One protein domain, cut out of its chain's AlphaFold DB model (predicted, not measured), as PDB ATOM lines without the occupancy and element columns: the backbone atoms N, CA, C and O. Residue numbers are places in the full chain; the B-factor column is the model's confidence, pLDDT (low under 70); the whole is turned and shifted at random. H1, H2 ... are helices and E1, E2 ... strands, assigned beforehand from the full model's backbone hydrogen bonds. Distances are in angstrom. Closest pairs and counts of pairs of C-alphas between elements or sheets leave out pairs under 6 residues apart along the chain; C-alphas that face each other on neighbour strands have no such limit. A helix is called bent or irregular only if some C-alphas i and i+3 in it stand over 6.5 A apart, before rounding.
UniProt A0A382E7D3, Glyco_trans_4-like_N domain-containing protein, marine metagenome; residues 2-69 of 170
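This is residues 2 to 69 of the 170 residues of the protein "Glyco_trans_4-like_N domain-containing protein" of marine metagenome (UniProt A0A382E7D3). Two short parallel strands, E1 and E2, lie side by side in the middle, with four helices spread round them: H1 beyond one end of the strands, H3 beyond the other, H2 on E2's side and H4 on E1's side. No helix touches another, though H3 and H4, joined by a tight link, are near each other. The printed part has 68 residues, in the order H1, E1, H2, E2, H3, H4, and is mostly helix. It is only just compact, close to loose, with a radius of gyration of the C-alphas of 12.7 A, and spans 35 by 25 by 15 A.

E1, residues 20 to 22, and E2, residues 40 to 42, are parallel neighbours at 19 degrees; N 21 and O 40 are 2.8 A apart, N 42 and O 21 2.7 A, both within hydrogen-bond range. With H2, residues 27 to 34, they form a strand-helix-strand unit, two parallel strands joined through a helix, with a right-handed crossover. The closest C-alphas of H2 and E2, Leu 30 and Ile 41, are 6.8 A apart. Those of E1 and H4, residues 62 to 67, are Ser 20 and Ala 64, 7.8 A apart. H3, residues 50 to 60, is close to H4 but not clearly touching, with C-alphas 58 and 65 at 7.1 A, a steep tilt of 49 degrees, the same way. H1, residues 2 to 14, is apart from H2, E2, H3 and H4. Every O i to N i+4 pair is within hydrogen-bond range in H4, against 7 of 9 in H1, 5 of 7 in H3 and 0 of 4 in H2, where 4 of 5 O i to N i+3 pairs are.

H1 begins at C-alpha 2 (65.622, 88.607, 110.892) and is 18.9 A long; H2 is 13.7 A and H3 13.1 A. H3 is irregular: C-alphas 55 and 58 are 7.8 A apart. H4 ends at C-alpha 67 (88.119, 101.205, 107.957).

The C-alphas farthest apart, of Glu 15 and Pro 49, are 36.7 A apart. The printed part has no cut, and no link is long. Its mean pLDDT is 92.7, and no printed residue is under 70.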
ATOM      1  N   PHE A   2      64.875  87.378 111.197       73.94
ATOM      2  CA  PHE A   2      65.622  88.607 110.892       73.94
ATOM      3  C   PHE A   2      65.660  89.625 112.051       73.94
ATOM      4  O   PHE A   2      66.742  90.005 112.487       73.94
ATOM      5  N   ASP A   3      64.507  89.986 112.629       75.69
ATOM      6  CA  ASP A   3      64.429  91.032 113.670       75.69
ATOM      7  C   ASP A   3      65.247  90.695 114.925       75.69
ATOM      8  O   ASP A   3      65.885  91.551 115.532       75.69
ATOM      9  N   ARG A   4      65.299  89.407 115.268       76.00
ATOM     10  CA  ARG A   4      66.066  88.884 116.399       76.00
ATOM     11  C   ARG A   4      67.573  89.039 116.208       76.00
ATOM     12  O   ARG A   4      68.290  89.330 117.161       76.00
ATOM     13  N   GLU A   5      68.067  88.795 114.997       79.44
ATOM     14  CA  GLU A   5      69.492  88.946 114.688       79.44
ATOM     15  C   GLU A   5      69.879  90.422 114.623       79.44
ATOM     16  O   GLU A   5      70.922  90.807 115.150       79.44
ATOM     17  N   VAL A   6      69.002  91.246 114.053       85.00
ATOM     18  CA  VAL A   6      69.153  92.698 113.964       85.00
ATOM     19  C   VAL A   6      69.213  93.365 115.339       85.00
ATOM     20  O   VAL A   6      70.062  94.233 115.546       85.00
ATOM     21  N   ALA A   7      68.377  92.944 116.295       85.12
ATOM     22  CA  ALA A   7      68.305  93.541 117.631       85.12
ATOM     23  C   ALA A   7      69.670  93.606 118.341       85.12
ATOM     24  O   ALA A   7      69.977  94.589 119.020       85.12
ATOM     25  N   LEU A   8      70.521  92.594 118.133       85.81
ATOM     26  CA  LEU A   8      71.889  92.581 118.654       85.81
ATOM     27  C   LEU A   8      72.723  93.746 118.101       85.81
ATOM     28  O   LEU A   8      73.428  94.418 118.846       85.81
ATOM     29  N   TYR A   9      72.645  93.992 116.794       89.38
ATOM     30  CA  TYR A   9      73.419  95.049 116.146       89.38
ATOM     31  C   TYR A   9      72.887  96.441 116.494       89.38
ATOM     32  O   TYR A   9      73.689  97.345 116.716       89.38
ATOM     33  N   LEU A  10      71.567  96.594 116.651       88.75
ATOM     34  CA  LEU A  10      70.971  97.841 117.147       88.75
ATOM     35  C   LEU A  10      71.437  98.161 118.577       88.75
ATOM     36  O   LEU A  10      71.693  99.318 118.906       88.75
ATOM     37  N   ARG A  11      71.590  97.145 119.439       87.56
ATOM     38  CA  ARG A  11      72.162  97.328 120.781       87.56
ATOM     39  C   ARG A  11      73.621  97.777 120.718       87.56
ATOM     40  O   ARG A  11      73.979  98.727 121.403       87.56
ATOM     41  N   HIS A  12      74.428  97.169 119.853       88.81
ATOM     42  CA  HIS A  12      75.814  97.596 119.644       88.81
ATOM     43  C   HIS A  12      75.919  99.043 119.142       88.81
ATOM     44  O   HIS A  12      76.806  99.776 119.568       88.81
ATOM     45  N   GLN A  13      74.990  99.504 118.302       90.50
ATOM     46  CA  GLN A  13      74.956 100.916 117.911       90.50
ATOM     47  C   GLN A  13      74.688 101.852 119.095       90.50
ATOM     48  O   GLN A  13      75.312 102.908 119.178       90.50
ATOM     49  N   LYS A  14      73.824 101.462 120.045       89.12
ATOM     50  CA  LYS A  14      73.603 102.229 121.289       89.12
ATOM     51  C   LYS A  14      74.857 102.307 122.163       89.12
ATOM     52  O   LYS A  14      75.017 103.263 122.909       89.12
ATOM     53  N   GLU A  15      75.751 101.331 122.038       90.75
ATOM     54  CA  GLU A  15      77.070 101.298 122.684       90.75
ATOM     55  C   GLU A  15      78.139 102.076 121.881       90.75
ATOM     56  O   GLU A  15      79.317 102.061 122.229       90.75
ATOM     57  N   GLY A  16      77.749 102.771 120.804       91.50
ATOM     58  CA  GLY A  16      78.626 103.616 119.987       91.50
ATOM     59  C   GLY A  16      79.333 102.892 118.837       91.50
ATOM     60  O   GLY A  16      80.140 103.507 118.132       91.50
ATOM     61  N   LEU A  17      79.043 101.607 118.601       93.00
ATOM     62  CA  LEU A  17      79.640 100.866 117.489       93.00
ATOM     63  C   LEU A  17      78.990 101.243 116.154       93.00
ATOM     64  O   LEU A  17      77.774 101.192 115.986       93.00
ATOM     65  N   LYS A  18      79.824 101.535 115.153       95.31
ATOM     66  CA  LYS A  18      79.380 101.640 113.757       95.31
ATOM     67  C   LYS A  18      79.312 100.246 113.144       95.31
ATOM     68  O   LYS A  18      80.281  99.491 113.215       95.31
ATOM     69  N   VAL A  19      78.180  99.920 112.529       95.12
ATOM     70  CA  VAL A  19      77.924  98.600 111.947       95.12
ATOM     71  C   VAL A  19      77.606  98.760 110.467       95.12
ATOM     72  O   VAL A  19      76.803  99.605 110.086       95.12
ATOM     73  N   SER A  20      78.213  97.913 109.640       96.25
ATOM     74  CA  SER A  20      77.840  97.753 108.236       96.25
ATOM     75  C   SER A  20      77.538  96.283 107.968       96.25
ATOM     76  O   SER A  20      78.281  95.401 108.412       96.25
ATOM     77  N   PHE A  21      76.463  96.006 107.240       95.88
ATOM     78  CA  PHE A  21      76.126  94.667 106.772       95.88
ATOM     79  C   PHE A  21      76.596  94.488 105.348       95.88
ATOM     80  O   PHE A  21      76.265  95.274 104.474       95.88
ATOM     81  N   LEU A  22      77.352  93.422 105.114       96.12
ATOM     82  CA  LEU A  22      77.717  93.013 103.771       96.12
ATOM     83  C   LEU A  22      76.794  91.888 103.321       96.12
ATOM     84  O   LEU A  22      76.788  90.814 103.926       96.12
ATOM     85  N   THR A  23      76.021  92.149 102.271       94.44
ATOM     86  CA  THR A  23      75.016  91.236 101.725       94.44
ATOM     87  C   THR A  23      75.359  90.843 100.288       94.44
ATOM     88  O   THR A  23      76.282  91.374  99.655       94.44
ATOM     89  N   TYR A  24      74.640  89.839  99.789       93.94
ATOM     90  CA  TYR A  24      74.816  89.299  98.440       93.94
ATOM     91  C   TYR A  24      73.701  89.704  97.479       93.94
ATOM     92  O   TYR A  24      73.818  89.424  96.288       93.94
ATOM     93  N   GLY A  25      72.648  90.340  97.993       94.06
ATOM     94  CA  GLY A  25      71.543  90.850  97.201       94.06
ATOM     95  C   GLY A  25      71.915  92.090  96.397       94.06
ATOM     96  O   GLY A  25      73.083  92.486  96.294       94.06
ATOM     97  N   ASP A  26      70.893  92.691  95.811       94.19
ATOM     98  CA  ASP A  26      70.989  93.881  94.980       94.19
ATOM     99  C   ASP A  26      70.435  95.114  95.714       94.19
ATOM    100  O   ASP A  26      70.418  95.179  96.941       94.19
ATOM    101  N   GLU A  27      70.046  96.129  94.954       94.56
ATOM    102  CA  GLU A  27      69.532  97.394  95.470       94.56
ATOM    103  C   GLU A  27      68.248  97.250  96.298       94.56
ATOM    104  O   GLU A  27      68.010  98.080  97.174       94.56
ATOM    105  N   SER A  28      67.470  96.179  96.102       94.06
ATOM    106  CA  SER A  28      66.284  95.894  96.926       94.06
ATOM    107  C   SER A  28      66.619  95.728  98.413       94.06
ATOM    108  O   SER A  28      65.790  96.012  99.275       94.06
ATOM    109  N   GLU A  29      67.864  95.372  98.749       92.38
ATOM    110  CA  GLU A  29      68.337  95.287 100.134       92.38
ATOM    111  C   GLU A  29      68.241  96.637 100.871       92.38
ATOM    112  O   GLU A  29      68.126  96.677 102.098       92.38
ATOM    113  N   LEU A  30      68.241  97.762 100.146       91.88
ATOM    114  CA  LEU A  30      68.107  99.088 100.748       91.88
ATOM    115  C   LEU A  30      66.738  99.317 101.398       91.88
ATOM    116  O   LEU A  30      66.640 100.171 102.285       91.88
ATOM    117  N   GLU A  31      65.713  98.534 101.052       91.50
ATOM    118  CA  GLU A  31      64.413  98.576 101.731       91.50
ATOM    119  C   GLU A  31      64.538  98.249 103.228       91.50
ATOM    120  O   GLU A  31      63.822  98.823 104.059       91.50
ATOM    121  N   TYR A  32      65.511  97.406 103.602       89.44
ATOM    122  CA  TYR A  32      65.780  97.077 105.000       89.44
ATOM    123  C   TYR A  32      66.356  98.250 105.789       89.44
ATOM    124  O   TYR A  32      66.218  98.251 107.011       89.44
ATOM    125  N   SER A  33      66.909  99.286 105.150       88.38
ATOM    126  CA  SER A  33      67.489 100.447 105.850       88.38
ATOM    127  C   SER A  33      66.484 101.124 106.793       88.38
ATOM    128  O   SER A  33      66.866 101.638 107.841       88.38
ATOM    129  N   LYS A  34      65.183 101.059 106.469       86.50
ATOM    130  CA  LYS A  34      64.098 101.551 107.339       86.50
ATOM    131  C   LYS A  34      63.958 100.738 108.633       86.50
ATOM    132  O   LYS A  34      63.567 101.282 109.660       86.50
ATOM    133  N   ARG A  35      64.266  99.440 108.583       85.69
ATOM    134  CA  ARG A  35      64.207  98.495 109.714       85.69
ATOM    135  C   ARG A  35      65.512  98.449 110.511       85.69
ATOM    136  O   ARG A  35      65.488  98.068 111.677       85.69
ATOM    137  N   ILE A  36      66.632  98.825 109.890       90.50
ATOM    138  CA  ILE A  36      67.964  98.861 110.505       90.50
ATOM    139  C   ILE A  36      68.613 100.247 110.409       90.50
ATOM    140  O   ILE A  36      69.653 100.402 109.765       90.50
ATOM    141  N   PRO A  37      68.017 101.273 111.048       89.12
ATOM    142  CA  PRO A  37      68.523 102.635 110.950       89.12
ATOM    143  C   PRO A  37      69.977 102.734 111.439       89.12
ATOM    144  O   PRO A  37      70.358 102.197 112.478       89.12
ATOM    145  N   GLY A  38      70.802 103.439 110.663       90.62
ATOM    146  CA  GLY A  38      72.219 103.666 110.960       90.62
ATOM    147  C   GLY A  38      73.150 102.476 110.692       90.62
ATOM    148  O   GLY A  38      74.334 102.575 111.022       90.62
ATOM    149  N   ILE A  39      72.642 101.359 110.156       94.00
ATOM    150  CA  ILE A  39      73.473 100.255 109.657       94.00
ATOM    151  C   ILE A  39      73.659 100.435 108.151       94.00
ATOM    152  O   ILE A  39      72.692 100.397 107.394       94.00
ATOM    153  N   ASP A  40      74.908 100.587 107.710       94.31
ATOM    154  CA  ASP A  40      75.210 100.702 106.279       94.31
ATOM    155  C   ASP A  40      75.069  99.337 105.592       94.31
ATOM    156  O   ASP A  40      75.709  98.366 106.002       94.31
ATOM    157  N   ILE A  41      74.286  99.257 104.514       96.12
ATOM    158  CA  ILE A  41      74.116  98.023 103.735       96.12
ATOM    159  C   ILE A  41      75.040  98.055 102.510       96.12
ATOM    160  O   ILE A  41      74.898  98.876 101.607       96.12
ATOM    161  N   LEU A  42      75.998  97.133 102.476       96.62
ATOM    162  CA  LEU A  42      76.944  96.907 101.390       96.62
ATOM    163  C   LEU A  42      76.445  95.740 100.530       96.62
ATOM    164  O   LEU A  42      76.639  94.576 100.876       96.62
ATOM    165  N   TYR A  43      75.813  96.059  99.404       96.88
ATOM    166  CA  TYR A  43      75.182  95.098  98.495       96.88
ATOM    167  C   TYR A  43      75.885  95.060  97.126       96.88
ATOM    168  O   TYR A  43      76.833  95.815  96.860       96.88
ATOM    169  N   ASN A  44      75.431  94.179  96.231       97.44
ATOM    170  CA  ASN A  44      75.957  94.044  94.873       97.44
ATOM    171  C   ASN A  44      75.451  95.160  93.941       97.44
ATOM    172  O   ASN A  44      74.718  94.920  92.980       97.44
ATOM    173  N   LYS A  45      75.881  96.399  94.195       96.38
ATOM    174  CA  LYS A  45      75.495  97.572  93.386       96.38
ATOM    175  C   LYS A  45      75.943  97.511  91.922       96.38
ATOM    176  O   LYS A  45      75.436  98.253  91.092       96.38
ATOM    177  N   TRP A  46      76.888  96.630  91.599       96.69
ATOM    178  CA  TRP A  46      77.411  96.434  90.244       96.69
ATOM    179  C   TRP A  46      76.623  95.398  89.438       96.69
ATOM    180  O   TRP A  46      76.962  95.166  88.280       96.69
ATOM    181  N   ARG A  47      75.608  94.754  90.039       95.38
ATOM    182  CA  ARG A  47      74.785  93.706  89.407       95.38
ATOM    183  C   ARG A  47      75.623  92.584  88.781       95.38
ATOM    184  O   ARG A  47      75.263  92.006  87.759       95.38
ATOM    185  N   LEU A  48      76.765  92.276  89.396       96.88
ATOM    186  CA  LEU A  48      77.653  91.221  88.919       96.88
ATOM    187  C   LEU A  48      77.028  89.848  89.192       96.88
ATOM    188  O   LEU A  48      76.374  89.681  90.224       96.88
ATOM    189  N   PRO A  49      77.290  88.826  88.363       96.69
ATOM    190  CA  PRO A  49      76.960  87.452  88.718       96.69
ATOM    191  C   PRO A  49      77.552  87.086  90.086       96.69
ATOM    192  O   PRO A  49      78.715  87.393  90.357       96.69
ATOM    193  N   LEU A  50      76.782  86.406  90.944       95.19
ATOM    194  CA  LEU A  50      77.181  86.114  92.330       95.19
ATOM    195  C   LEU A  50      78.585  85.501  92.482       95.19
ATOM    196  O   LEU A  50      79.317  85.953  93.362       95.19
ATOM    197  N   PRO A  51      79.027  84.534  91.649       95.25
ATOM    198  CA  PRO A  51      80.383  83.998  91.758       95.25
ATOM    199  C   PRO A  51      81.466  85.065  91.560       95.25
ATOM    200  O   PRO A  51      82.457  85.082  92.292       95.25
ATOM    201  N   LEU A  52      81.255  85.976  90.606       96.69
ATOM    202  CA  LEU A  52      82.164  87.085  90.332       96.69
ATOM    203  C   LEU A  52      82.099  88.131  91.446       96.69
ATOM    204  O   LEU A  52      83.135  88.596  91.911       96.69
ATOM    205  N   TYR A  53      80.899  88.447  91.934       97.31
ATOM    206  CA  TYR A  53      80.735  89.348  93.069       97.31
ATOM    207  C   TYR A  53      81.452  88.812  94.315       97.31
ATOM    208  O   TYR A  53      82.231  89.536  94.928       97.31
ATOM    209  N   PHE A  54      81.300  87.525  94.646       95.62
ATOM    210  CA  PHE A  54      82.005  86.891  95.767       95.62
ATOM    211  C   PHE A  54      83.522  87.002  95.657       95.62
ATOM    212  O   PHE A  54      84.192  87.230  96.665       95.62
ATOM    213  N   LEU A  55      84.045  86.861  94.437       96.00
ATOM    214  CA  LEU A  55      85.458  87.037  94.133       96.00
ATOM    215  C   LEU A  55      85.897  88.504  94.152       96.00
ATOM    216  O   LEU A  55      87.087  88.751  94.184       96.00
ATOM    217  N   LEU A  56      85.005  89.489  94.136       97.44
ATOM    218  CA  LEU A  56      85.397  90.901  94.088       97.44
ATOM    219  C   LEU A  56      85.015  91.686  95.350       97.44
ATOM    220  O   LEU A  56      85.548  92.777  95.550       97.44
ATOM    221  N   ILE A  57      84.186  91.128  96.242       97.38
ATOM    222  CA  ILE A  57      83.729  91.760  97.495       97.38
ATOM    223  C   ILE A  57      84.845  92.500  98.257       97.38
ATOM    224  O   ILE A  57      84.638  93.674  98.578       97.38
ATOM    225  N   PRO A  58      86.021  91.903  98.543       97.00
ATOM    226  CA  PRO A  58      87.042  92.584  99.330       97.00
ATOM    227  C   PRO A  58      87.584  93.848  98.671       97.00
ATOM    228  O   PRO A  58      87.994  94.765  99.378       97.00
ATOM    229  N   LEU A  59      87.592  93.903  97.337       97.88
ATOM    230  CA  LEU A  59      88.075  95.046  96.564       97.88
ATOM    231  C   LEU A  59      86.964  96.082  96.373       97.88
ATOM    232  O   LEU A  59      87.159  97.266  96.653       97.88
ATOM    233  N   LEU A  60      85.784  95.615  95.971       97.94
ATOM    234  CA  LEU A  60      84.597  96.425  95.714       97.94
ATOM    235  C   LEU A  60      84.133  97.195  96.957       97.94
ATOM    236  O   LEU A  60      83.789  98.373  96.865       97.94
ATOM    237  N   HIS A  61      84.209  96.564  98.131       97.88
ATOM    238  CA  HIS A  61      83.849  97.164  99.423       97.88
ATOM    239  C   HIS A  61      85.068  97.550 100.268       97.88
ATOM    240  O   HIS A  61      84.975  97.702 101.490       97.88
ATOM    241  N   SER A  62      86.228  97.735  99.628       97.25
ATOM    242  CA  SER A  62      87.503  98.029 100.296       97.25
ATOM    243  C   SER A  62      87.440  99.238 101.229       97.25
ATOM    244  O   SER A  62      88.033  99.202 102.304       97.25
ATOM    245  N   GLY A  63      86.688 100.286 100.879       96.62
ATOM    246  CA  GLY A  63      86.520 101.465 101.730       96.62
ATOM    247  C   GLY A  63      85.981 101.118 103.122       96.62
ATOM    248  O   GLY A  63      86.571 101.512 104.126       96.62
ATOM    249  N   ALA A  64      84.899 100.338 103.191       96.81
ATOM    250  CA  ALA A  64      84.325  99.901 104.461       96.81
ATOM    251  C   ALA A  64      85.230  98.878 105.166       96.81
ATOM    252  O   ALA A  64      85.543  99.033 106.346       96.81
ATOM    253  N   LEU A  65      85.732  97.880 104.431       97.69
ATOM    254  CA  LEU A  65      86.538  96.792 104.997       97.69
ATOM    255  C   LEU A  65      87.886  97.265 105.563       97.69
ATOM    256  O   LEU A  65      88.330  96.773 106.598       97.69
ATOM    257  N   ARG A  66      88.532  98.252 104.931       96.81
ATOM    258  CA  ARG A  66      89.788  98.845 105.420       96.81
ATOM    259  C   ARG A  66      89.590  99.697 106.665       96.81
ATOM    260  O   ARG A  66      90.494  99.747 107.498       96.81
ATOM    261  N   ARG A  67      88.447 100.376 106.786       96.75
ATOM    262  CA  ARG A  67      88.119 101.205 107.957       96.75
ATOM    263  C   ARG A  67      87.582 100.390 109.126       96.75
ATOM    264  O   ARG A  67      87.690 100.841 110.258       96.75
ATOM    265  N   ALA A  68      87.041  99.202 108.867       97.00
ATOM    266  CA  ALA A  68      86.562  98.321 109.916       97.00
ATOM    267  C   ALA A  68      87.689  97.964 110.898       97.00
ATOM    268  O   ALA A  68      88.812  97.629 110.497       97.00
ATOM    269  N   SER A  69      87.374  98.010 112.191       97.62
ATOM    270  CA  SER A  69      88.259  97.522 113.254       97.62
ATOM    271  C   SER A  69      88.199  96.002 113.378       97.62
ATOM    272  O   SER A  69      89.174  95.382 113.782       97.62
TER     273      SER A  69